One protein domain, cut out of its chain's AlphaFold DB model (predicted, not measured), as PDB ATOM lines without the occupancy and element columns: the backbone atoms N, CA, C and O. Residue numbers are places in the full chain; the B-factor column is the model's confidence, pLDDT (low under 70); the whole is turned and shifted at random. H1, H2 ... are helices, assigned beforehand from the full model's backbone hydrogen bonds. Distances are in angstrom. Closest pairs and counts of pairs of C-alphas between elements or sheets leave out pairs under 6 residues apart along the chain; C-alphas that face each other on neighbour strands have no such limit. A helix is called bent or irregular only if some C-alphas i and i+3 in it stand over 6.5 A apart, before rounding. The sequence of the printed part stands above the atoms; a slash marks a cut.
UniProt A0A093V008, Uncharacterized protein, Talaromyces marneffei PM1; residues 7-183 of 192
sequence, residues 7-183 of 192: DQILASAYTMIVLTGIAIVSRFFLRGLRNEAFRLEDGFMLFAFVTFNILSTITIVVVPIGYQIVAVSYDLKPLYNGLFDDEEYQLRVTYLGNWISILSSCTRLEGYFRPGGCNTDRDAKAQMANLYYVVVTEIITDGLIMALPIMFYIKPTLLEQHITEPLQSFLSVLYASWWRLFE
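This is residues 7 to 183 of the 192 residues of an uncharacterized protein of Talaromyces marneffei PM1 (UniProt A0A093V008). A loose frame of long helices: H1 and the bent helix H2 make a long hairpin, H3 folds back from H2's far arm, and the long helix H6 slants through the middle, reaching H1 with residues 142 to 149. H7 runs back beside H6, and the short helices H4 and H5 lie along the chain between H3 and H6. The printed part has 177 residues with seven named helices, H1 to H7 in order, and no named strand; the class is all helix. It is loose, with a radius of gyration of the C-alphas of 19.9 A and spans of 59 by 40 by 22 A.

Find C-alpha 7 at (13.433, 30.489, -41.645); from there H1 runs over residues 7 to 34, 40.1 A long. H2, residues 40 to 73, was assigned as one helix by its hydrogen bonds, but it is bent: C-alphas 61 and 64 are 6.6 A apart. Its arms are H2a, residues 40 to 61, 32.4 A, and H2b, residues 64 to 73, 14.5 A. Next come H3, residues 83 to 97, 21.5 A; H4, residues 99 to 104; and H5, residues 109 to 112. Look for H6 from C-alpha 121 at (-4.300, 1.683, -49.445) to residue 151, 44.7 A on; it is irregular, but only just, with C-alphas 146 and 149 6.52 A apart, and has a kink of 26 degrees near residue 145. H7, residues 164 to 181, 24.6 A, ends at C-alpha 181, (-12.143, 6.296, -36.240).

Begin with the helical hairpin of H1 and H2a: they touch, with closest C-alphas Ile 17 and Asn 53 7.0 A apart, at a shallow tilt of 16 degrees, opposite ways. H2a and H2b stand at a steep tilt of 45 degrees. H2b and H3 touch, closest at the C-alphas of Ile 65 and Asp 86, 6.7 A, at a steep tilt of 49 degrees. H1 and H6 touch at the C-alphas of Ala 23 and Met 146, 6.2 A, at 34.8 degrees, only just shallow, the same way. H4 and H6 only just touch, with 3 pairs of C-alphas within 8 A, the closest being Ser 101 and Asn 130, 6.2 A. H6 and H7 are close but not clearly touching: the closest C-alphas, Tyr 133 and Trp 178, are 7.7 A apart. H5 touches no helix. Every O i to N i+4 pair is within hydrogen-bond range in H1, H2a, H2b, H4 and H7, but 10 of 11 in H3 and 24 of 27 in H6; H5 is too short for such a pair.

The C-alphas of Pro 78 and Thr 157, the two farthest apart, are 62.1 A apart. The printed part has no cut, and the link from H6 to H7, 12 residues, is long. Mean pLDDT of the printed part is 70.1; residues 144 to 183 are under 70, and H7's mean is 48.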
ATOM      1  N   ASP A   7      13.496  29.446 -42.670       78.50
ATOM      2  CA  ASP A   7      13.433  30.489 -41.645       78.50
ATOM      3  C   ASP A   7      12.007  30.764 -41.159       78.50
ATOM      4  O   ASP A   7      11.802  31.001 -39.969       78.50
ATOM      5  N   GLN A   8      11.008  30.668 -42.037       82.56
ATOM      6  CA  GLN A   8       9.614  30.934 -41.688       82.56
ATOM      7  C   GLN A   8       9.022  29.819 -40.813       82.56
ATOM      8  O   GLN A   8       8.286  30.094 -39.864       82.56
ATOM      9  N   ILE A   9       9.380  28.563 -41.088       77.69
ATOM     10  CA  ILE A   9       8.953  27.413 -40.277       77.69
ATOM     11  C   ILE A   9       9.604  27.480 -38.898       77.69
ATOM     12  O   ILE A   9       8.926  27.353 -37.877       77.69
ATOM     13  N   LEU A  10      10.910  27.749 -38.867       79.69
ATOM     14  CA  LEU A  10      11.662  27.856 -37.625       79.69
ATOM     15  C   LEU A  10      11.150  29.020 -36.759       79.69
ATOM     16  O   LEU A  10      10.987  28.865 -35.549       79.69
ATOM     17  N   ALA A  11      10.818  30.156 -37.380       82.00
ATOM     18  CA  ALA A  11      10.191  31.280 -36.696       82.00
ATOM     19  C   ALA A  11       8.852  30.881 -36.057       82.00
ATOM     20  O   ALA A  11       8.626  31.202 -34.893       82.00
ATOM     21  N   SER A  12       7.995  30.137 -36.766       81.19
ATOM     22  CA  SER A  12       6.705  29.699 -36.214       81.19
ATOM     23  C   SER A  12       6.860  28.796 -34.980       81.19
ATOM     24  O   SER A  12       6.210  29.035 -33.960       81.19
ATOM     25  N   ALA A  13       7.804  27.849 -35.011       77.94
ATOM     26  CA  ALA A  13       8.100  26.973 -33.879       77.94
ATOM     27  C   ALA A  13       8.593  27.765 -32.656       77.94
ATOM     28  O   ALA A  13       8.053  27.617 -31.557       77.94
ATOM     29  N   TYR A  14       9.550  28.682 -32.847       82.62
ATOM     30  CA  TYR A  14      10.031  29.531 -31.755       82.62
ATOM     31  C   TYR A  14       8.940  30.447 -31.200       82.62
ATOM     32  O   TYR A  14       8.877  30.645 -29.986       82.62
ATOM     33  N   THR A  15       8.051  30.979 -32.046       83.25
ATOM     34  CA  THR A  15       6.947  31.813 -31.558       83.25
ATOM     35  C   THR A  15       5.990  31.040 -30.653       83.25
ATOM     36  O   THR A  15       5.583  31.592 -29.635       83.25
ATOM     37  N   MET A  16       5.690  29.765 -30.935       76.88
ATOM     38  CA  MET A  16       4.846  28.949 -30.047       76.88
ATOM     39  C   MET A  16       5.509  28.696 -28.689       76.88
ATOM     40  O   MET A  16       4.861  28.873 -27.656       76.88
ATOM     41  N   ILE A  17       6.806  28.367 -28.661       84.06
ATOM     42  CA  ILE A  17       7.556  28.180 -27.403       84.06
ATOM     43  C   ILE A  17       7.561  29.472 -26.576       84.06
ATOM     44  O   ILE A  17       7.314  29.460 -25.371       84.06
ATOM     45  N   VAL A  18       7.820  30.613 -27.218       86.00
ATOM     46  CA  VAL A  18       7.886  31.906 -26.527       86.00
ATOM     47  C   VAL A  18       6.513  32.326 -26.002       86.00
ATOM     48  O   VAL A  18       6.410  32.740 -24.848       86.00
ATOM     49  N   LEU A  19       5.449  32.199 -26.801       80.94
ATOM     50  CA  LEU A  19       4.092  32.570 -26.386       80.94
ATOM     51  C   LEU A  19       3.595  31.712 -25.217       80.94
ATOM     52  O   LEU A  19       3.080  32.251 -24.234       80.94
ATOM     53  N   THR A  20       3.802  30.395 -25.283       79.31
ATOM     54  CA  THR A  20       3.457  29.478 -24.184       79.31
ATOM     55  C   THR A  20       4.290  29.769 -22.934       79.31
ATOM     56  O   THR A  20       3.744  29.824 -21.831       79.31
ATOM     57  N   GLY A  21       5.585  30.065 -23.091       83.19
ATOM     58  CA  GLY A  21       6.459  30.495 -22.000       83.19
ATOM     59  C   GLY A  21       5.977  31.778 -21.318       83.19
ATOM     60  O   GLY A  21       5.882  31.822 -20.092       83.19
ATOM     61  N   ILE A  22       5.596  32.802 -22.086       84.69
ATOM     62  CA  ILE A  22       5.056  34.062 -21.551       84.69
ATOM     63  C   ILE A  22       3.746  33.820 -20.787       84.69
ATOM     64  O   ILE A  22       3.563  34.369 -19.698       84.69
ATOM     65  N   ALA A  23       2.842  32.984 -21.303       78.75
ATOM     66  CA  ALA A  23       1.585  32.651 -20.628       78.75
ATOM     67  C   ALA A  23       1.817  31.957 -19.270       78.75
ATOM     68  O   ALA A  23       1.174  32.293 -18.273       78.75
ATOM     69  N   ILE A  24       2.782  31.039 -19.197       80.31
ATOM     70  CA  ILE A  24       3.134  30.352 -17.950       80.31
ATOM     71  C   ILE A  24       3.830  31.309 -16.975       80.31
ATOM     72  O   ILE A  24       3.416  31.422 -15.820       80.31
ATOM     73  N   VAL A  25       4.846  32.047 -17.433       83.69
ATOM     74  CA  VAL A  25       5.596  32.996 -16.596       83.69
ATOM     75  C   VAL A  25       4.680  34.087 -16.054       83.69
ATOM     76  O   VAL A  25       4.732  34.377 -14.863       83.69
ATOM     77  N   SER A  26       3.799  34.652 -16.883       79.69
ATOM     78  CA  SER A  26       2.829  35.662 -16.438       79.69
ATOM     79  C   SER A  26       1.902  35.124 -15.346       79.69
ATOM     80  O   SER A  26       1.642  35.821 -14.366       79.69
ATOM     81  N   ARG A  27       1.473  33.861 -15.438       75.69
ATOM     82  CA  ARG A  27       0.642  33.217 -14.416       75.69
ATOM     83  C   ARG A  27       1.382  33.020 -13.092       75.69
ATOM     84  O   ARG A  27       0.822  33.314 -12.035       75.69
ATOM     85  N   PHE A  28       2.628  32.554 -13.134       79.56
ATOM     86  CA  PHE A  28       3.455  32.425 -11.929       79.56
ATOM     87  C   PHE A  28       3.815  33.787 -11.331       79.56
ATOM     88  O   PHE A  28       3.796  33.940 -10.112       79.56
ATOM     89  N   PHE A  29       4.053  34.793 -12.172       81.19
ATOM     90  CA  PHE A  29       4.337  36.159 -11.748       81.19
ATOM     91  C   PHE A  29       3.136  36.796 -11.035       81.19
ATOM     92  O   PHE A  29       3.273  37.275  -9.912       81.19
ATOM     93  N   LEU A  30       1.935  36.728 -11.622       78.06
ATOM     94  CA  LEU A  30       0.706  37.239 -11.001       78.06
ATOM     95  C   LEU A  30       0.368  36.516  -9.689       78.06
ATOM     96  O   LEU A  30      -0.115  37.141  -8.746       78.06
ATOM     97  N   ARG A  31       0.652  35.214  -9.595       70.81
ATOM     98  CA  ARG A  31       0.491  34.461  -8.344       70.81
ATOM     99  C   ARG A  31       1.509  34.832  -7.282       70.81
ATOM    100  O   ARG A  31       1.126  34.965  -6.123       70.81
ATOM    101  N   GLY A  32       2.763  35.046  -7.674       78.62
ATOM    102  CA  GLY A  32       3.794  35.574  -6.785       78.62
ATOM    103  C   GLY A  32       3.386  36.929  -6.207       78.62
ATOM    104  O   GLY A  32       3.529  37.150  -5.012       78.62
ATOM    105  N   LEU A  33       2.770  37.795  -7.020       81.56
ATOM    106  CA  LEU A  33       2.223  39.073  -6.548       81.56
ATOM    107  C   LEU A  33       1.032  38.910  -5.589       81.56
ATOM    108  O   LEU A  33       0.842  39.749  -4.712       81.56
ATOM    109  N   ARG A  34       0.232  37.846  -5.735       77.62
ATOM    110  CA  ARG A  34      -0.935  37.567  -4.880       77.62
ATOM    111  C   ARG A  34      -0.595  36.750  -3.621       77.62
ATOM    112  O   ARG A  34      -1.494  36.517  -2.819       77.62
ATOM    113  N   ASN A  35       0.672  36.358  -3.419       78.56
ATOM    114  CA  ASN A  35       1.155  35.560  -2.277       78.56
ATOM    115  C   ASN A  35       0.304  34.306  -1.993       78.56
ATOM    116  O   ASN A  35       0.057  33.942  -0.842       78.56
ATOM    117  N   GLU A  36      -0.169  33.638  -3.044       75.88
ATOM    118  CA  GLU A  36      -0.951  32.414  -2.880       75.88
ATOM    119  C   GLU A  36      -0.060  31.189  -2.670       75.88
ATOM    120  O   GLU A  36       1.009  31.061  -3.267       75.88
ATOM    121  N   ALA A  37      -0.521  30.267  -1.823       77.94
ATOM    122  CA  ALA A  37       0.165  29.006  -1.574       77.94
ATOM    123  C   ALA A  37       0.140  28.092  -2.813       77.94
ATOM    124  O   ALA A  37      -0.823  28.077  -3.583       77.94
ATOM    125  N   PHE A  38       1.200  27.298  -2.977       72.38
ATOM    126  CA  PHE A  38       1.377  26.395  -4.114       72.38
ATOM    127  C   PHE A  38       0.334  25.265  -4.085       72.38
ATOM    128  O   PHE A  38       0.298  24.474  -3.140       72.38
ATOM    129  N   ARG A  39      -0.512  25.168  -5.118       77.81
ATOM    130  CA  ARG A  39      -1.466  24.058  -5.292       77.81
ATOM    131  C   ARG A  39      -0.869  22.987  -6.207       77.81
ATOM    132  O   ARG A  39      -0.130  23.303  -7.133       77.81
ATOM    133  N   LEU A  40      -1.231  21.719  -5.990       70.88
ATOM    134  CA  LEU A  40      -0.778  20.591  -6.830       70.88
ATOM    135  C   LEU A  40      -1.158  20.758  -8.311       70.88
ATOM    136  O   LEU A  40      -0.411  20.335  -9.190       70.88
ATOM    137  N   GLU A  41      -2.271  21.439  -8.584       70.00
ATOM    138  CA  GLU A  41      -2.713  21.832  -9.931       70.00
ATOM    139  C   GLU A  41      -1.630  22.600 -10.708       70.00
ATOM    140  O   GLU A  41      -1.458  22.402 -11.910       70.00
ATOM    141  N   ASP A  42      -0.847  23.431 -10.019       72.25
ATOM    142  CA  ASP A  42       0.204  24.249 -10.630       72.25
ATOM    143  C   ASP A  42       1.461  23.435 -10.925       72.25
ATOM    144  O   ASP A  42       2.174  23.711 -11.891       72.25
ATOM    145  N   GLY A  43       1.692  22.390 -10.127       72.69
ATOM    146  CA  GLY A  43       2.730  21.399 -10.378       72.69
ATOM    147  C   GLY A  43       2.455  20.605 -11.654       72.69
ATOM    148  O   GLY A  43       3.344  20.483 -12.495       72.69
ATOM    149  N   PHE A  44       1.216  20.135 -11.848       73.12
ATOM    150  CA  PHE A  44       0.824  19.444 -13.083       73.12
ATOM    151  C   PHE A  44       0.947  20.344 -14.318       73.12
ATOM    152  O   PHE A  44       1.385  19.884 -15.371       73.12
ATOM    153  N   MET A  45       0.638  21.635 -14.186       73.50
ATOM    154  CA  MET A  45       0.805  22.604 -15.271       73.50
ATOM    155  C   MET A  45       2.275  22.829 -15.649       73.50
ATOM    156  O   MET A  45       2.606  22.847 -16.834       73.50
ATOM    157  N   LEU A  46       3.171  22.962 -14.664       77.88
ATOM    158  CA  LEU A  46       4.615  23.060 -14.911       77.88
ATOM    159  C   LEU A  46       5.172  21.787 -15.550       77.88
ATOM    160  O   LEU A  46       5.966  21.867 -16.481       77.88
ATOM    161  N   PHE A  47       4.732  20.620 -15.080       77.62
ATOM    162  CA  PHE A  47       5.125  19.335 -15.652       77.62
ATOM    163  C   PHE A  47       4.701  19.206 -17.123       77.62
ATOM    164  O   PHE A  47       5.506  18.813 -17.971       77.62
ATOM    165  N   ALA A  48       3.467  19.603 -17.445       74.38
ATOM    166  CA  ALA A  48       2.985  19.650 -18.821       74.38
ATOM    167  C   ALA A  48       3.821  20.615 -19.678       74.38
ATOM    168  O   ALA A  48       4.242  20.249 -20.771       74.38
ATOM    169  N   PHE A  49       4.150  21.803 -19.161       77.44
ATOM    170  CA  PHE A  49       4.985  22.780 -19.867       77.44
ATOM    171  C   PHE A  49       6.407  22.268 -20.139       77.44
ATOM    172  O   PHE A  49       6.937  22.468 -21.233       77.44
ATOM    173  N   VAL A  50       7.031  21.589 -19.175       81.44
ATOM    174  CA  VAL A  50       8.359  20.984 -19.366       81.44
ATOM    175  C   VAL A  50       8.300  19.908 -20.449       81.44
ATOM    176  O   VAL A  50       9.135  19.904 -21.349       81.44
ATOM    177  N   THR A  51       7.286  19.046 -20.412       74.56
ATOM    178  CA  THR A  51       7.104  17.985 -21.416       74.56
ATOM    179  C   THR A  51       6.848  18.569 -22.810       74.56
ATOM    180  O   THR A  51       7.449  18.117 -23.782       74.56
ATOM    181  N   PHE A  52       6.049  19.635 -22.902       78.81
ATOM    182  CA  PHE A  52       5.827  20.394 -24.134       78.81
ATOM    183  C   PHE A  52       7.125  21.000 -24.688       78.81
ATOM    184  O   PHE A  52       7.410  20.862 -25.872       78.81
ATOM    185  N   ASN A  53       7.965  21.613 -23.845       79.75
ATOM    186  CA  ASN A  53       9.251  22.165 -24.291       79.75
ATOM    187  C   ASN A  53      10.210  21.077 -24.779       79.75
ATOM    188  O   ASN A  53      10.931  21.292 -25.755       79.75
ATOM    189  N   ILE A  54      10.213  19.909 -24.131       83.31
ATOM    190  CA  ILE A  54      10.999  18.754 -24.578       83.31
ATOM    191  C   ILE A  54      10.517  18.310 -25.964       83.31
ATOM    192  O   ILE A  54      11.333  18.205 -26.879       83.31
ATOM    193  N   LEU A  55       9.208  18.125 -26.148       76.94
ATOM    194  CA  LEU A  55       8.628  17.727 -27.433       76.94
ATOM    195  C   LEU A  55       8.894  18.770 -28.528       76.94
ATOM    196  O   LEU A  55       9.303  18.420 -29.630       76.94
ATOM    197  N   SER A  56       8.749  20.055 -28.213       78.50
ATOM    198  CA  SER A  56       8.992  21.155 -29.148       78.50
ATOM    199  C   SER A  56      10.470  21.280 -29.548       78.50
ATOM    200  O   SER A  56      10.805  21.503 -30.710       78.50
ATOM    201  N   THR A  57      11.394  21.047 -28.612       82.25
ATOM    202  CA  THR A  57      12.834  21.007 -28.921       82.25
ATOM    203  C   THR A  57      13.158  19.845 -29.859       82.25
ATOM    204  O   THR A  57      13.936  19.993 -30.801       82.25
ATOM    205  N   ILE A  58      12.526  18.693 -29.629       80.19
ATOM    206  CA  ILE A  58      12.668  17.516 -30.480       80.19
ATOM    207  C   ILE A  58      12.146  17.802 -31.899       80.19
ATOM    208  O   ILE A  58      12.827  17.478 -32.873       80.19
ATOM    209  N   THR A  59      10.987  18.453 -32.049       74.62
ATOM    210  CA  THR A  59      10.431  18.756 -33.379       74.62
ATOM    211  C   THR A  59      11.280  19.759 -34.152       74.62
ATOM    212  O   THR A  59      11.470  19.569 -35.349       74.62
ATOM    213  N   ILE A  60      11.896  20.749 -33.496       84.06
ATOM    214  CA  ILE A  60      12.843  21.671 -34.153       84.06
ATOM    215  C   ILE A  60      14.008  20.916 -34.817       84.06
ATOM    216  O   ILE A  60      14.450  21.303 -35.899       84.06
ATOM    217  N   VAL A  61      14.486  19.828 -34.207       83.44
ATOM    218  CA  VAL A  61      15.581  19.007 -34.751       83.44
ATOM    219  C   VAL A  61      15.103  18.081 -35.873       83.44
ATOM    220  O   VAL A  61      15.820  17.882 -36.850       83.44
ATOM    221  N   VAL A  62      13.896  17.524 -35.763       81.38
ATOM    222  CA  VAL A  62      13.361  16.546 -36.729       81.38
ATOM    223  C   VAL A  62      12.823  17.205 -38.002       81.38
ATOM    224  O   VAL A  62      12.975  16.666 -39.096       81.38
ATOM    225  N   VAL A  63      12.221  18.389 -37.889       80.94
ATOM    226  CA  VAL A  63      11.638  19.137 -39.013       80.94
ATOM    227  C   VAL A  63      12.587  19.302 -40.216       80.94
ATOM    228  O   VAL A  63      12.157  18.998 -41.333       80.94
ATOM    229  N   PRO A  64      13.855  19.740 -40.072       79.62
ATOM    230  CA  PRO A  64      14.750  19.881 -41.222       79.62
ATOM    231  C   PRO A  64      15.044  18.552 -41.925       79.62
ATOM    232  O   PRO A  64      15.204  18.552 -43.144       79.62
ATOM    233  N   ILE A  65      15.073  17.436 -41.190       80.25
ATOM    234  CA  ILE A  65      15.272  16.090 -41.745       80.25
ATOM    235  C   ILE A  65      14.072  15.723 -42.628       80.25
ATOM    236  O   ILE A  65      14.237  15.383 -43.800       80.25
ATOM    237  N   GLY A  66      12.854  15.937 -42.120       76.00
ATOM    238  CA  GLY A  66      11.625  15.707 -42.879       76.00
ATOM    239  C   GLY A  66      11.546  16.523 -44.173       76.00
ATOM    240  O   GLY A  66      11.142  15.996 -45.208       76.00
ATOM    241  N   TYR A  67      11.993  17.784 -44.165       76.12
ATOM    242  CA  TYR A  67      12.042  18.600 -45.386       76.12
ATOM    243  C   TYR A  67      12.998  18.050 -46.444       76.12
ATOM    244  O   TYR A  67      12.707  18.156 -47.636       76.12
ATOM    245  N   GLN A  68      14.130  17.474 -46.035       77.25
ATOM    246  CA  GLN A  68      15.071  16.870 -46.976       77.25
ATOM    247  C   GLN A  68      14.486  15.611 -47.612       77.25
ATOM    248  O   GLN A  68      14.574  15.468 -48.830       77.25
ATOM    249  N   ILE A  69      13.811  14.771 -46.823       75.88
ATOM    250  CA  ILE A  69      13.127  13.572 -47.320       75.88
ATOM    251  C   ILE A  69      12.030  13.963 -48.318       75.88
ATOM    252  O   ILE A  69      12.002  13.459 -49.437       75.88
ATOM    253  N   VAL A  70      11.178  14.932 -47.971       78.25
ATOM    254  CA  VAL A  70      10.098  15.400 -48.855       78.25
ATOM    255  C   VAL A  70      10.648  16.010 -50.150       78.25
ATOM    256  O   VAL A  70      10.099  15.767 -51.222       78.25
ATOM    257  N   ALA A  71      11.745  16.771 -50.089       77.06
ATOM    258  CA  ALA A  71      12.369  17.346 -51.282       77.06
ATOM    259  C   ALA A  71      12.945  16.276 -52.228       77.06
ATOM    260  O   ALA A  71      12.901  16.455 -53.445       77.06
ATOM    261  N   VAL A  72      13.459  15.170 -51.687       80.62
ATOM    262  CA  VAL A  72      13.896  14.010 -52.477       80.62
ATOM    263  C   VAL A  72      12.691  13.285 -53.086       80.62
ATOM    264  O   VAL A  72      12.731  12.945 -54.262       80.62
ATOM    265  N   SER A  73      11.586  13.136 -52.346       76.06
ATOM    266  CA  SER A  73      10.355  12.496 -52.843       76.06
ATOM    267  C   SER A  73       9.688  13.227 -54.013       76.06
ATOM    268  O   SER A  73       8.929  12.617 -54.759       76.06
ATOM    269  N   TYR A  74       9.944  14.527 -54.170       81.00
ATOM    270  CA  TYR A  74       9.452  15.324 -55.297       81.00
ATOM    271  C   TYR A  74      10.464  15.446 -56.454       81.00
ATOM    272  O   TYR A  74      10.243  16.250 -57.355       81.00
ATOM    273  N   ASP A  75      11.569  14.690 -56.434       79.38
ATOM    274  CA  ASP A  75      12.672  14.772 -57.407       79.38
ATOM    275  C   ASP A  75      13.354  16.160 -57.473       79.38
ATOM    276  O   ASP A  75      14.019  16.498 -58.456       79.38
ATOM    277  N   LEU A  76      13.240  16.990 -56.420       78.19
ATOM    278  CA  LEU A  76      13.898  18.309 -56.361       78.19
ATOM    279  C   LEU A  76      15.383  18.222 -55.968       78.19
ATOM    280  O   LEU A  76      16.147  19.149 -56.249       78.19
ATOM    281  N   LYS A  77      15.805  17.147 -55.294       78.94
ATOM    282  CA  LYS A  77      17.198  16.904 -54.882       78.94
ATOM    283  C   LYS A  77      17.619  15.464 -55.189       78.94
ATOM    284  O   LYS A  77      16.799  14.563 -55.040       78.94
ATOM    285  N   PRO A  78      18.892  15.228 -55.567       81.69
ATOM    286  CA  PRO A  78      19.398  13.876 -55.775       81.69
ATOM    287  C   PRO A  78      19.411  13.079 -54.463       81.69
ATOM    288  O   PRO A  78      19.657  13.638 -53.390       81.69
ATOM    289  N   LEU A  79      19.178  11.768 -54.573       78.50
ATOM    290  CA  LEU A  79      19.244  10.818 -53.462       78.50
ATOM    291  C   LEU A  79      20.627  10.884 -52.789       78.50
ATOM    292  O   LEU A  79      21.652  10.840 -53.472       78.50
ATOM    293  N   TYR A  80      20.661  10.969 -51.461       80.69
ATOM    294  CA  TYR A  80      21.899  10.953 -50.682       80.69
ATOM    295  C   TYR A  80      22.008   9.657 -49.871       80.69
ATOM    296  O   TYR A  80      21.008   9.068 -49.470       80.69
ATOM    297  N   ASN A  81      23.239   9.207 -49.622       74.00
ATOM    298  CA  ASN A  81      23.514   7.875 -49.065       74.00
ATOM    299  C   ASN A  81      23.024   7.664 -47.616       74.00
ATOM    300  O   ASN A  81      23.008   6.526 -47.167       74.00
ATOM    301  N   GLY A  82      22.635   8.727 -46.901       79.94
ATOM    302  CA  GLY A  82      22.116   8.681 -45.522       79.94
ATOM    303  C   GLY A  82      20.593   8.811 -45.402       79.94
ATOM    304  O   GLY A  82      20.082   8.902 -44.294       79.94
ATOM    305  N   LEU A  83      19.855   8.837 -46.520       80.06
ATOM    306  CA  LEU A  83      18.410   9.100 -46.518       80.06
ATOM    307  C   LEU A  83      17.615   8.083 -45.684       80.06
ATOM    308  O   LEU A  83      16.694   8.458 -44.966       80.06
ATOM    309  N   PHE A  84      17.982   6.803 -45.768       76.25
ATOM    310  CA  PHE A  84      17.290   5.737 -45.041       76.25
ATOM    311  C   PHE A  84      17.575   5.774 -43.532       76.25
ATOM    312  O   PHE A  84      16.678   5.486 -42.741       76.25
ATOM    313  N   ASP A  85      18.787   6.174 -43.136       81.38
ATOM    314  CA  ASP A  85      19.155   6.342 -41.725       81.38
ATOM    315  C   ASP A  85      18.411   7.541 -41.106       81.38
ATOM    316  O   ASP A  85      17.942   7.481 -39.967       81.38
ATOM    317  N   ASP A  86      18.244   8.613 -41.884       79.62
ATOM    318  CA  ASP A  86      17.511   9.820 -41.498       79.62
ATOM    319  C   ASP A  86      16.000   9.572 -41.352       79.62
ATOM    320  O   ASP A  86      15.373  10.059 -40.404       79.62
ATOM    321  N   GLU A  87      15.409   8.782 -42.255       76.81
ATOM    322  CA  GLU A  87      14.000   8.382 -42.188       76.81
ATOM    323  C   GLU A  87      13.731   7.525 -40.941       76.81
ATOM    324  O   GLU A  87      12.781   7.777 -40.193       76.81
ATOM    325  N   GLU A  88      14.608   6.558 -40.650       79.31
ATOM    326  CA  GLU A  88      14.512   5.736 -39.444       79.31
ATOM    327  C   GLU A  88      14.665   6.579 -38.169       79.31
ATOM    328  O   GLU A  88      13.907   6.407 -37.206       79.31
ATOM    329  N   TYR A  89      15.617   7.515 -38.157       80.44
ATOM    330  CA  TYR A  89      15.817   8.427 -37.035       80.44
ATOM    331  C   TYR A  89      14.570   9.280 -36.779       80.44
ATOM    332  O   TYR A  89      14.086   9.343 -35.643       80.44
ATOM    333  N   GLN A  90      13.988   9.874 -37.823       77.56
ATOM    334  CA  GLN A  90      12.746  10.638 -37.721       77.56
ATOM    335  C   GLN A  90      11.595   9.789 -37.154       77.56
ATOM    336  O   GLN A  90      10.862  10.255 -36.274       77.56
ATOM    337  N   LEU A  91      11.447   8.540 -37.608       74.69
ATOM    338  CA  LEU A  91      10.402   7.624 -37.138       74.69
ATOM    339  C   LEU A  91      10.588   7.239 -35.665       74.69
ATOM    340  O   LEU A  91       9.630   7.293 -34.892       74.69
ATOM    341  N   ARG A  92      11.813   6.913 -35.237       74.25
ATOM    342  CA  ARG A  92      12.123   6.572 -33.834       74.25
ATOM    343  C   ARG A  92      11.883   7.742 -32.888       74.25
ATOM    344  O   ARG A  92      11.344   7.556 -31.799       74.25
ATOM    345  N   VAL A  93      12.266   8.946 -33.296       75.75
ATOM    346  CA  VAL A  93      12.093  10.149 -32.479       75.75
ATOM    347  C   VAL A  93      10.615  10.538 -32.373       75.75
ATOM    348  O   VAL A  93      10.134  10.834 -31.281       75.75
ATOM    349  N   THR A  94       9.859  10.445 -33.467       70.94
ATOM    350  CA  THR A  94       8.407  10.697 -33.459       70.94
ATOM    351  C   THR A  94       7.660   9.623 -32.658       70.94
ATOM    352  O   THR A  94       6.708   9.935 -31.935       70.94
ATOM    353  N   TYR A  95       8.143   8.372 -32.687       70.25
ATOM    354  CA  TYR A  95       7.644   7.290 -31.837       70.25
ATOM    355  C   TYR A  95       7.771   7.590 -30.352       70.25
ATOM    356  O   TYR A  95       6.890   7.182 -29.616       70.25
ATOM    357  N   LEU A  96       8.790   8.329 -29.905       66.88
ATOM    358  CA  LEU A  96       8.922   8.744 -28.503       66.88
ATOM    359  C   LEU A  96       7.996   9.904 -28.116       66.88
ATOM    360  O   LEU A  96       7.814  10.153 -26.927       66.88
ATOM    361  N   GLY A  97       7.405  10.610 -29.078       64.75
ATOM    362  CA  GLY A  97       6.456  11.693 -28.812       64.75
ATOM    363  C   GLY A  97       5.003  11.226 -28.768       64.75
ATOM    364  O   GLY A  97       4.207  11.779 -28.017       64.75
ATOM    365  N   ASN A  98       4.645  10.208 -29.557       67.56
ATOM    366  CA  ASN A  98       3.240   9.870 -29.771       67.56
ATOM    367  C   ASN A  98       2.983   8.372 -29.993       67.56
ATOM    368  O   ASN A  98       2.745   7.887 -31.102       67.56
ATOM    369  N   TRP A  99       3.043   7.626 -28.894       61.59
ATOM    370  CA  TRP A  99       3.222   6.176 -28.915       61.59
ATOM    371  C   TRP A  99       1.943   5.485 -29.406       61.59
ATOM    372  O   TRP A  99       1.996   4.547 -30.191       61.59
ATOM    373  N   ILE A 100       0.776   5.994 -28.999       59.62
ATOM    374  CA  ILE A 100      -0.539   5.382 -29.245       59.62
ATOM    375  C   ILE A 100      -0.959   5.507 -30.718       59.62
ATOM    376  O   ILE A 100      -1.332   4.525 -31.354       59.62
ATOM    377  N   SER A 101      -0.824   6.706 -31.275       62.03
ATOM    378  CA  SER A 101      -1.100   7.039 -32.676       62.03
ATOM    379  C   SER A 101      -0.243   6.265 -33.678       62.03
ATOM    380  O   SER A 101      -0.677   5.947 -34.785       62.03
ATOM    381  N   ILE A 102       0.994   5.958 -33.303       64.31
ATOM    382  CA  ILE A 102       1.923   5.242 -34.175       64.31
ATOM    383  C   ILE A 102       1.639   3.740 -34.184       64.31
ATOM    384  O   ILE A 102       1.656   3.127 -35.250       64.31
ATOM    385  N   LEU A 103       1.290   3.162 -33.029       63.06
ATOM    386  CA  LEU A 103       0.928   1.745 -32.931       63.06
ATOM    387  C   LEU A 103      -0.308   1.390 -33.778       63.06
ATOM    388  O   LEU A 103      -0.430   0.247 -34.211       63.06
ATOM    389  N   SER A 104      -1.209   2.345 -34.032       65.75
ATOM    390  CA  SER A 104      -2.405   2.122 -34.851       65.75
ATOM    391  C   SER A 104      -2.200   2.390 -36.347       65.75
ATOM    392  O   SER A 104      -3.004   1.946 -37.162       65.75
ATOM    393  N   SER A 105      -1.122   3.074 -36.743       67.25
ATOM    394  CA  SER A 105      -0.922   3.529 -38.129       67.25
ATOM    395  C   SER A 105      -0.541   2.412 -39.113       67.25
ATOM    396  O   SER A 105      -0.668   2.603 -40.321       67.25
ATOM    397  N   CYS A 106      -0.092   1.253 -38.618       70.94
ATOM    398  CA  CYS A 106       0.309   0.109 -39.436       70.94
ATOM    399  C   CYS A 106      -0.197  -1.212 -38.860       70.94
ATOM    400  O   CYS A 106      -0.152  -1.444 -37.655       70.94
ATOM    401  N   THR A 107      -0.586  -2.136 -39.739       70.00
ATOM    402  CA  THR A 107      -1.007  -3.492 -39.342       70.00
ATOM    403  C   THR A 107       0.114  -4.338 -38.726       70.00
ATOM    404  O   THR A 107      -0.165  -5.212 -37.904       70.00
ATOM    405  N   ARG A 108       1.382  -4.091 -39.093       68.81
ATOM    406  CA  ARG A 108       2.556  -4.789 -38.546       68.81
ATOM    407  C   ARG A 108       3.583  -3.785 -38.018       68.81
ATOM    408  O   ARG A 108       4.127  -2.990 -38.778       68.81
ATOM    409  N   LEU A 109       3.897  -3.884 -36.726       67.12
ATOM    410  CA  LEU A 109       4.829  -2.993 -36.018       67.12
ATOM    411  C   LEU A 109       6.256  -3.023 -36.569       67.12
ATOM    412  O   LEU A 109       6.909  -1.991 -36.659       67.12
ATOM    413  N   GLU A 110       6.725  -4.189 -37.006       71.00
ATOM    414  CA  GLU A 110       8.035  -4.315 -37.659       71.00
ATOM    415  C   GLU A 110       8.098  -3.586 -39.008       71.00
ATOM    416  O   GLU A 110       9.180  -3.218 -39.456       71.00
ATOM    417  N   GLY A 111       6.949  -3.383 -39.659       68.19
ATOM    418  CA  GLY A 111       6.845  -2.611 -40.896       68.19
ATOM    419  C   GLY A 111       6.886  -1.103 -40.659       68.19
ATOM    420  O   GLY A 111       7.260  -0.374 -41.566       68.19
ATOM    421  N   TYR A 112       6.562  -0.637 -39.449       69.12
ATOM    422  CA  TYR A 112       6.597   0.786 -39.107       69.12
ATOM    423  C   TYR A 112       8.031   1.330 -39.030       69.12
ATOM    424  O   TYR A 112       8.298   2.434 -39.485       69.12
ATOM    425  N   PHE A 113       8.967   0.543 -38.491       70.69
ATOM    426  CA  PHE A 113      10.381   0.932 -38.382       70.69
ATOM    427  C   PHE A 113      11.189   0.674 -39.661       70.69
ATOM    428  O   PHE A 113      12.404   0.845 -39.654       70.69
ATOM    429  N   ARG A 114      10.543   0.220 -40.743       71.94
ATOM    430  CA  ARG A 114      11.198  -0.025 -42.029       71.94
ATOM    431  C   ARG A 114      10.725   0.997 -43.061       71.94
ATOM    432  O   ARG A 114       9.512   1.157 -43.218       71.94
ATOM    433  N   PRO A 115      11.647   1.617 -43.817       63.19
ATOM    434  CA  PRO A 115      11.275   2.539 -44.883       63.19
ATOM    435  C   PRO A 115      10.365   1.824 -45.893       63.19
ATOM    436  O   PRO A 115      10.664   0.719 -46.353       63.19
ATOM    437  N   GLY A 116       9.203   2.420 -46.177       69.12
ATOM    438  CA  GLY A 116       8.201   1.872 -47.101       69.12
ATOM    439  C   GLY A 116       7.446   0.617 -46.629       69.12
ATOM    440  O   GLY A 116       6.760  -0.011 -47.440       69.12
ATOM    441  N   GLY A 117       7.540   0.231 -45.351       69.38
ATOM    442  CA  GLY A 117       6.925  -0.997 -44.831       69.38
ATOM    443  C   GLY A 117       5.395  -0.966 -44.685       69.38
ATOM    444  O   GLY A 117       4.782  -2.027 -44.571       69.38
ATOM    445  N   CYS A 118       4.771   0.216 -44.735       72.94
ATOM    446  CA  CYS A 118       3.318   0.398 -44.632       72.94
ATOM    447  C   CYS A 118       2.764   1.105 -45.873       72.94
ATOM    448  O   CYS A 118       2.618   2.324 -45.885       72.94
ATOM    449  N   ASN A 119       2.487   0.326 -46.919       71.19
ATOM    450  CA  ASN A 119       2.156   0.834 -48.256       71.19
ATOM    451  C   ASN A 119       0.803   0.337 -48.792       71.19
ATOM    452  O   ASN A 119       0.526   0.441 -49.984       71.19
ATOM    453  N   THR A 120      -0.048  -0.243 -47.940       79.44
ATOM    454  CA  THR A 120      -1.394  -0.630 -48.380       79.44
ATOM    455  C   THR A 120      -2.315   0.594 -48.434       79.44
ATOM    456  O   THR A 120      -2.185   1.511 -47.621       79.44
ATOM    457  N   ASP A 121      -3.301   0.598 -49.337       75.69
ATOM    458  CA  ASP A 121      -4.300   1.683 -49.445       75.69
ATOM    459  C   ASP A 121      -5.039   1.956 -48.121       75.69
ATOM    460  O   ASP A 121      -5.519   3.064 -47.862       75.69
ATOM    461  N   ARG A 122      -5.136   0.935 -47.263       75.50
ATOM    462  CA  ARG A 122      -5.686   1.037 -45.910       75.50
ATOM    463  C   ARG A 122      -4.738   1.780 -44.967       75.50
ATOM    464  O   ARG A 122      -5.196   2.659 -44.237       75.50
ATOM    465  N   ASP A 123      -3.450   1.439 -44.983       74.12
ATOM    466  CA  ASP A 123      -2.441   2.052 -44.112       74.12
ATOM    467  C   ASP A 123      -2.250   3.537 -44.459       74.12
ATOM    468  O   ASP A 123      -2.168   4.372 -43.562       74.12
ATOM    469  N   ALA A 124      -2.302   3.894 -45.748       72.88
ATOM    470  CA  ALA A 124      -2.213   5.286 -46.191       72.88
ATOM    471  C   ALA A 124      -3.347   6.161 -45.615       72.88
ATOM    472  O   ALA A 124      -3.110   7.266 -45.124       72.88
ATOM    473  N   LYS A 125      -4.591   5.660 -45.613       75.75
ATOM    474  CA  LYS A 125      -5.739   6.374 -45.023       75.75
ATOM    475  C   LYS A 125      -5.638   6.469 -43.500       75.75
ATOM    476  O   LYS A 125      -5.974   7.509 -42.936       75.75
ATOM    477  N   ALA A 126      -5.163   5.409 -42.845       73.81
ATOM    478  CA  ALA A 126      -4.960   5.380 -41.400       73.81
ATOM    479  C   ALA A 126      -3.890   6.393 -40.952       73.81
ATOM    480  O   ALA A 126      -4.107   7.132 -39.992       73.81
ATOM    481  N   GLN A 127      -2.781   6.494 -41.693       72.06
ATOM    482  CA  GLN A 127      -1.720   7.473 -41.440       72.06
ATOM    483  C   GLN A 127      -2.220   8.915 -41.584       72.06
ATOM    484  O   GLN A 127      -1.952   9.744 -40.715       72.06
ATOM    485  N   MET A 128      -3.000   9.218 -42.631       73.00
ATOM    486  CA  MET A 128      -3.572  10.559 -42.809       73.00
ATOM    487  C   MET A 128      -4.567  10.928 -41.702       73.00
ATOM    488  O   MET A 128      -4.520  12.042 -41.181       73.00
ATOM    489  N   ALA A 129      -5.458  10.008 -41.315       73.94
ATOM    490  CA  ALA A 129      -6.422  10.247 -40.241       73.94
ATOM    491  C   ALA A 129      -5.723  10.485 -38.894       73.94
ATOM    492  O   ALA A 129      -6.090  11.391 -38.143       73.94
ATOM    493  N   ASN A 130      -4.677   9.706 -38.619       75.25
ATOM    494  CA  ASN A 130      -3.861   9.869 -37.430       75.25
ATOM    495  C   ASN A 130      -3.131  11.221 -37.413       75.25
ATOM    496  O   ASN A 130      -3.171  11.920 -36.405       75.25
ATOM    497  N   LEU A 131      -2.537  11.638 -38.534       74.31
ATOM    498  CA  LEU A 131      -1.889  12.946 -38.648       74.31
ATOM    499  C   LEU A 131      -2.860  14.089 -38.316       74.31
ATOM    500  O   LEU A 131      -2.528  14.969 -37.524       74.31
ATOM    501  N   TYR A 132      -4.076  14.051 -38.871       73.75
ATOM    502  CA  TYR A 132      -5.108  15.048 -38.576       73.75
ATOM    503  C   TYR A 132      -5.478  15.081 -37.096       73.75
ATOM    504  O   TYR A 132      -5.572  16.158 -36.510       73.75
ATOM    505  N   TYR A 133      -5.665  13.912 -36.482       71.88
ATOM    506  CA  TYR A 133      -5.979  13.813 -35.063       71.88
ATOM    507  C   TYR A 133      -4.889  14.451 -34.196       71.88
ATOM    508  O   TYR A 133      -5.198  15.241 -33.306       71.88
ATOM    509  N   VAL A 134      -3.619  14.160 -34.482       72.25
ATOM    510  CA  VAL A 134      -2.480  14.696 -33.727       72.25
ATOM    511  C   VAL A 134      -2.407  16.209 -33.860       72.25
ATOM    512  O   VAL A 134      -2.365  16.898 -32.850       72.25
ATOM    513  N   VAL A 135      -2.494  16.737 -35.083       76.56
ATOM    514  CA  VAL A 135      -2.462  18.188 -35.325       76.56
ATOM    515  C   VAL A 135      -3.605  18.904 -34.601       76.56
ATOM    516  O   VAL A 135      -3.389  19.936 -33.971       76.56
ATOM    517  N   VAL A 136      -4.822  18.356 -34.652       74.62
ATOM    518  CA  VAL A 136      -5.979  18.933 -33.952       74.62
ATOM    519  C   VAL A 136      -5.783  18.885 -32.438       74.62
ATOM    520  O   VAL A 136      -6.069  19.866 -31.755       74.62
ATOM    521  N   THR A 137      -5.274  17.772 -31.914       71.31
ATOM    522  CA  THR A 137      -5.044  17.598 -30.475       71.31
ATOM    523  C   THR A 137      -3.969  18.559 -29.962       71.31
ATOM    524  O   THR A 137      -4.176  19.172 -28.917       71.31
ATOM    525  N   GLU A 138      -2.881  18.764 -30.708       74.81
ATOM    526  CA  GLU A 138      -1.823  19.735 -30.381       74.81
ATOM    527  C   GLU A 138      -2.378  21.167 -30.332       74.81
ATOM    528  O   GLU A 138      -2.268  21.842 -29.310       74.81
ATOM    529  N   ILE A 139      -3.093  21.604 -31.379       72.56
ATOM    530  CA  ILE A 139      -3.685  22.954 -31.446       72.56
ATOM    531  C   ILE A 139      -4.655  23.199 -30.281       72.56
ATOM    532  O   ILE A 139      -4.655  24.272 -29.675       72.56
ATOM    533  N   ILE A 140      -5.502  22.215 -29.971       72.94
ATOM    534  CA  ILE A 140      -6.477  22.316 -28.880       72.94
ATOM    535  C   ILE A 140      -5.770  22.361 -27.525       72.94
ATOM    536  O   ILE A 140      -6.130  23.188 -26.687       72.94
ATOM    537  N   THR A 141      -4.761  21.516 -27.314       71.06
ATOM    538  CA  THR A 141      -3.998  21.472 -26.058       71.06
ATOM    539  C   THR A 141      -3.265  22.789 -25.812       71.06
ATOM    540  O   THR A 141      -3.373  23.351 -24.721       71.06
ATOM    541  N   ASP A 142      -2.624  23.352 -26.836       70.81
ATOM    542  CA  ASP A 142      -1.964  24.657 -26.750       70.81
ATOM    543  C   ASP A 142      -2.961  25.789 -26.491       70.81
ATOM    544  O   ASP A 142      -2.725  26.670 -25.657       70.81
ATOM    545  N   GLY A 143      -4.121  25.738 -27.152       72.00
ATOM    546  CA  GLY A 143      -5.224  26.666 -26.917       72.00
ATOM    547  C   GLY A 143      -5.741  26.613 -25.479       72.00
ATOM    548  O   GLY A 143      -5.941  27.657 -24.859       72.00
ATOM    549  N   LEU A 144      -5.906  25.415 -24.912       68.12
ATOM    550  CA  LEU A 144      -6.319  25.207 -23.521       68.12
ATOM    551  C   LEU A 144      -5.281  25.760 -22.538       68.12
ATOM    552  O   LEU A 144      -5.655  26.464 -21.597       68.12
ATOM    553  N   ILE A 145      -3.988  25.508 -22.774       68.06
ATOM    554  CA  ILE A 145      -2.889  26.045 -21.953       68.06
ATOM    555  C   ILE A 145      -2.888  27.581 -21.977       68.06
ATOM    556  O   ILE A 145      -2.724  28.209 -20.929       68.06
ATOM    557  N   MET A 146      -3.129  28.197 -23.138       69.31
ATOM    558  CA  MET A 146      -3.202  29.657 -23.276       69.31
ATOM    559  C   MET A 146      -4.508  30.269 -22.739       69.31
ATOM    560  O   MET A 146      -4.492  31.396 -22.243       69.31
ATOM    561  N   ALA A 147      -5.631  29.548 -22.779       65.94
ATOM    562  CA  ALA A 147      -6.924  30.015 -22.268       65.94
ATOM    563  C   ALA A 147      -7.039  29.913 -20.735       65.94
ATOM    564  O   ALA A 147      -7.701  30.733 -20.094       65.94
ATOM    565  N   LEU A 148      -6.352  28.939 -20.135       64.25
ATOM    566  CA  LEU A 148      -6.290  28.705 -18.694       64.25
ATOM    567  C   LEU A 148      -5.985  29.969 -17.857       64.25
ATOM    568  O   LEU A 148      -6.723  30.213 -16.905       64.25
ATOM    569  N   PRO A 149      -4.972  30.808 -18.156       55.78
ATOM    570  CA  PRO A 149      -4.718  32.038 -17.398       55.78
ATOM    571  C   PRO A 149      -5.822  33.107 -17.525       55.78
ATOM    572  O   PRO A 149      -6.032  33.861 -16.575       55.78
ATOM    573  N   ILE A 150      -6.564  33.162 -18.639       61.09
ATOM    574  CA  ILE A 150      -7.653  34.139 -18.851       61.09
ATOM    575  C   ILE A 150      -8.878  33.773 -18.000       61.09
ATOM    576  O   ILE A 150      -9.517  34.644 -17.408       61.09
ATOM    577  N   MET A 151      -9.166  32.476 -17.867       53.94
ATOM    578  CA  MET A 151     -10.268  31.965 -17.044       53.94
ATOM    579  C   MET A 151     -10.132  32.323 -15.555       53.94
ATOM    580  O   MET A 151     -11.136  32.596 -14.906       53.94
ATOM    581  N   PHE A 152      -8.911  32.405 -15.008       53.09
ATOM    582  CA  PHE A 152      -8.697  32.819 -13.609       53.09
ATOM    583  C   PHE A 152      -8.924  34.318 -13.358       53.09
ATOM    584  O   PHE A 152      -9.074  34.725 -12.204       53.09
ATOM    585  N   TYR A 153      -8.958  35.142 -14.409       52.09
ATOM    586  CA  TYR A 153      -9.236  36.575 -14.300       52.09
ATOM    587  C   TYR A 153     -10.747  36.869 -14.217       52.09
ATOM    588  O   TYR A 153     -11.163  37.883 -13.655       52.09
ATOM    589  N   ILE A 154     -11.594  35.961 -14.719       55.88
ATOM    590  CA  ILE A 154     -13.056  36.086 -14.741       55.88
ATOM    591  C   ILE A 154     -13.645  35.166 -13.653       55.88
ATOM    592  O   ILE A 154     -13.811  33.981 -13.878       55.88
ATOM    593  N   LYS A 155     -13.920  35.718 -12.458       43.72
ATOM    594  CA  LYS A 155     -14.604  35.122 -11.275       43.72
ATOM    595  C   LYS A 155     -14.560  33.572 -11.099       43.72
ATOM    596  O   LYS A 155     -15.282  32.851 -11.785       43.72
ATOM    597  N   PRO A 156     -13.902  33.055 -10.039       54.50
ATOM    598  CA  PRO A 156     -13.667  31.617  -9.832       54.50
ATOM    599  C   PRO A 156     -14.893  30.762  -9.438       54.50
ATOM    600  O   PRO A 156     -14.797  29.542  -9.434       54.50
ATOM    601  N   THR A 157     -16.051  31.337  -9.101       49.81
ATOM    602  CA  THR A 157     -17.126  30.577  -8.424       49.81
ATOM    603  C   THR A 157     -18.100  29.837  -9.353       49.81
ATOM    604  O   THR A 157     -18.837  28.984  -8.876       49.81
ATOM    605  N   LEU A 158     -18.123  30.116 -10.664       47.22
ATOM    606  CA  LEU A 158     -18.993  29.402 -11.626       47.22
ATOM    607  C   LEU A 158     -18.239  28.415 -12.533       47.22
ATOM    608  O   LEU A 158     -18.800  27.895 -13.493       47.22
ATOM    609  N   LEU A 159     -16.959  28.178 -12.255       49.19
ATOM    610  CA  LEU A 159     -16.037  27.575 -13.214       49.19
ATOM    611  C   LEU A 159     -15.465  26.224 -12.763       49.19
ATOM    612  O   LEU A 159     -14.822  25.533 -13.549       49.19
ATOM    613  N   GLU A 160     -15.708  25.830 -11.514       42.41
ATOM    614  CA  GLU A 160     -15.162  24.598 -10.932       42.41
ATOM    615  C   GLU A 160     -15.912  23.329 -11.393       42.41
ATOM    616  O   GLU A 160     -15.382  22.231 -11.288       42.41
ATOM    617  N   GLN A 161     -17.099  23.466 -12.005       47.50
ATOM    618  CA  GLN A 161     -17.809  22.357 -12.671       47.50
ATOM    619  C   GLN A 161     -17.549  22.263 -14.184       47.50
ATOM    620  O   GLN A 161     -17.901  21.260 -14.795       47.50
ATOM    621  N   HIS A 162     -16.951  23.279 -14.814       47.09
ATOM    622  CA  HIS A 162     -16.944  23.400 -16.278       47.09
ATOM    623  C   HIS A 162     -15.566  23.223 -16.932       47.09
ATOM    624  O   HIS A 162     -15.461  23.472 -18.121       47.09
ATOM    625  N   ILE A 163     -14.504  22.826 -16.211       49.56
ATOM    626  CA  ILE A 163     -13.148  22.646 -16.799       49.56
ATOM    627  C   ILE A 163     -12.607  21.218 -16.641       49.56
ATOM    628  O   ILE A 163     -12.018  20.675 -17.576       49.56
ATOM    629  N   THR A 164     -12.832  20.569 -15.500       44.53
ATOM    630  CA  THR A 164     -12.426  19.171 -15.266       44.53
ATOM    631  C   THR A 164     -13.272  18.187 -16.073       44.53
ATOM    632  O   THR A 164     -12.724  17.276 -16.690       44.53
ATOM    633  N   GLU A 165     -14.580  18.438 -16.166       45.97
ATOM    634  CA  GLU A 165     -15.507  17.702 -17.034       45.97
ATOM    635  C   GLU A 165     -15.111  17.787 -18.512       45.97
ATOM    636  O   GLU A 165     -14.919  16.734 -19.105       45.97
ATOM    637  N   PRO A 166     -14.897  18.956 -19.150       47.47
ATOM    638  CA  PRO A 166     -14.519  18.975 -20.548       47.47
ATOM    639  C   PRO A 166     -13.106  18.498 -20.795       47.47
ATOM    640  O   PRO A 166     -12.926  18.026 -21.887       47.47
ATOM    641  N   LEU A 167     -12.122  18.543 -19.887       44.56
ATOM    642  CA  LEU A 167     -10.804  17.958 -20.191       44.56
ATOM    643  C   LEU A 167     -10.843  16.422 -20.147       44.56
ATOM    644  O   LEU A 167     -10.282  15.779 -21.028       44.56
ATOM    645  N   GLN A 168     -11.550  15.817 -19.182       46.19
ATOM    646  CA  GLN A 168     -11.787  14.366 -19.170       46.19
ATOM    647  C   GLN A 168     -12.780  13.931 -20.251       46.19
ATOM    648  O   GLN A 168     -12.620  12.856 -20.822       46.19
ATOM    649  N   SER A 169     -13.772  14.756 -20.578       48.12
ATOM    650  CA  SER A 169     -14.725  14.524 -21.663       48.12
ATOM    651  C   SER A 169     -14.073  14.771 -23.024       48.12
ATOM    652  O   SER A 169     -14.301  13.998 -23.930       48.12
ATOM    653  N   PHE A 170     -13.152  15.729 -23.179       49.16
ATOM    654  CA  PHE A 170     -12.344  15.888 -24.395       49.16
ATOM    655  C   PHE A 170     -11.343  14.762 -24.523       49.16
ATOM    656  O   PHE A 170     -11.232  14.217 -25.604       49.16
ATOM    657  N   LEU A 171     -10.631  14.385 -23.458       49.28
ATOM    658  CA  LEU A 171      -9.728  13.240 -23.501       49.28
ATOM    659  C   LEU A 171     -10.504  11.965 -23.797       49.28
ATOM    660  O   LEU A 171     -10.043  11.191 -24.613       49.28
ATOM    661  N   SER A 172     -11.689  11.752 -23.221       48.94
ATOM    662  CA  SER A 172     -12.507  10.567 -23.501       48.94
ATOM    663  C   SER A 172     -13.273  10.637 -24.821       48.94
ATOM    664  O   SER A 172     -13.483   9.590 -25.408       48.94
ATOM    665  N   VAL A 173     -13.635  11.811 -25.344       52.59
ATOM    666  CA  VAL A 173     -14.220  12.003 -26.685       52.59
ATOM    667  C   VAL A 173     -13.137  11.940 -27.742       52.59
ATOM    668  O   VAL A 173     -13.386  11.362 -28.781       52.59
ATOM    669  N   LEU A 174     -11.933  12.447 -27.499       51.84
ATOM    670  CA  LEU A 174     -10.775  12.228 -28.355       51.84
ATOM    671  C   LEU A 174     -10.389  10.757 -28.312       51.84
ATOM    672  O   LEU A 174     -10.283  10.162 -29.367       51.84
ATOM    673  N   TYR A 175     -10.307  10.125 -27.141       52.97
ATOM    674  CA  TYR A 175     -10.027   8.693 -27.021       52.97
ATOM    675  C   TYR A 175     -11.140   7.844 -27.646       52.97
ATOM    676  O   TYR A 175     -10.839   6.891 -28.344       52.97
ATOM    677  N   ALA A 176     -12.418   8.199 -27.477       50.97
ATOM    678  CA  ALA A 176     -13.558   7.485 -28.057       50.97
ATOM    679  C   ALA A 176     -13.775   7.804 -29.540       50.97
ATOM    680  O   ALA A 176     -14.242   6.947 -30.275       50.97
ATOM    681  N   SER A 177     -13.453   9.009 -30.008       50.66
ATOM    682  CA  SER A 177     -13.509   9.402 -31.421       50.66
ATOM    683  C   SER A 177     -12.316   8.828 -32.172       50.66
ATOM    684  O   SER A 177     -12.502   8.332 -33.272       50.66
ATOM    685  N   TRP A 178     -11.139   8.779 -31.549       47.12
ATOM    686  CA  TRP A 178      -9.978   8.019 -32.001       47.12
ATOM    687  C   TRP A 178     -10.303   6.523 -32.029       47.12
ATOM    688  O   TRP A 178     -10.123   5.897 -33.065       47.12
ATOM    689  N   TRP A 179     -10.917   5.971 -30.976       44.97
ATOM    690  CA  TRP A 179     -11.384   4.578 -30.935       44.97
ATOM    691  C   TRP A 179     -12.504   4.277 -31.936       44.97
ATOM    692  O   TRP A 179     -12.572   3.158 -32.417       44.97
ATOM    693  N   ARG A 180     -13.350   5.252 -32.298       47.59
ATOM    694  CA  ARG A 180     -14.387   5.110 -33.339       47.59
ATOM    695  C   ARG A 180     -13.843   5.273 -34.758       47.59
ATOM    696  O   ARG A 180     -14.313   4.605 -35.670       47.59
ATOM    697  N   LEU A 181     -12.855   6.144 -34.963       46.50
ATOM    698  CA  LEU A 181     -12.143   6.296 -36.240       46.50
ATOM    699  C   LEU A 181     -11.223   5.096 -36.513       46.50
ATOM    700  O   LEU A 181     -11.016   4.737 -37.671       46.50
ATOM    701  N   PHE A 182     -10.721   4.459 -35.452       44.75
ATOM    702  CA  PHE A 182      -9.969   3.204 -35.474       44.75
ATOM    703  C   PHE A 182     -10.791   1.981 -35.055       44.75
ATOM    704  O   PHE A 182     -10.208   0.904 -34.894       44.75
ATOM    705  N   GLU A 183     -12.124   2.093 -34.934       41.31
ATOM    706  CA  GLU A 183     -13.007   0.932 -34.807       41.31
ATOM    707  C   GLU A 183     -12.955   0.226 -36.152       41.31
ATOM    708  O   GLU A 183     -13.708   0.469 -37.095       41.31
TER     709      GLU A 183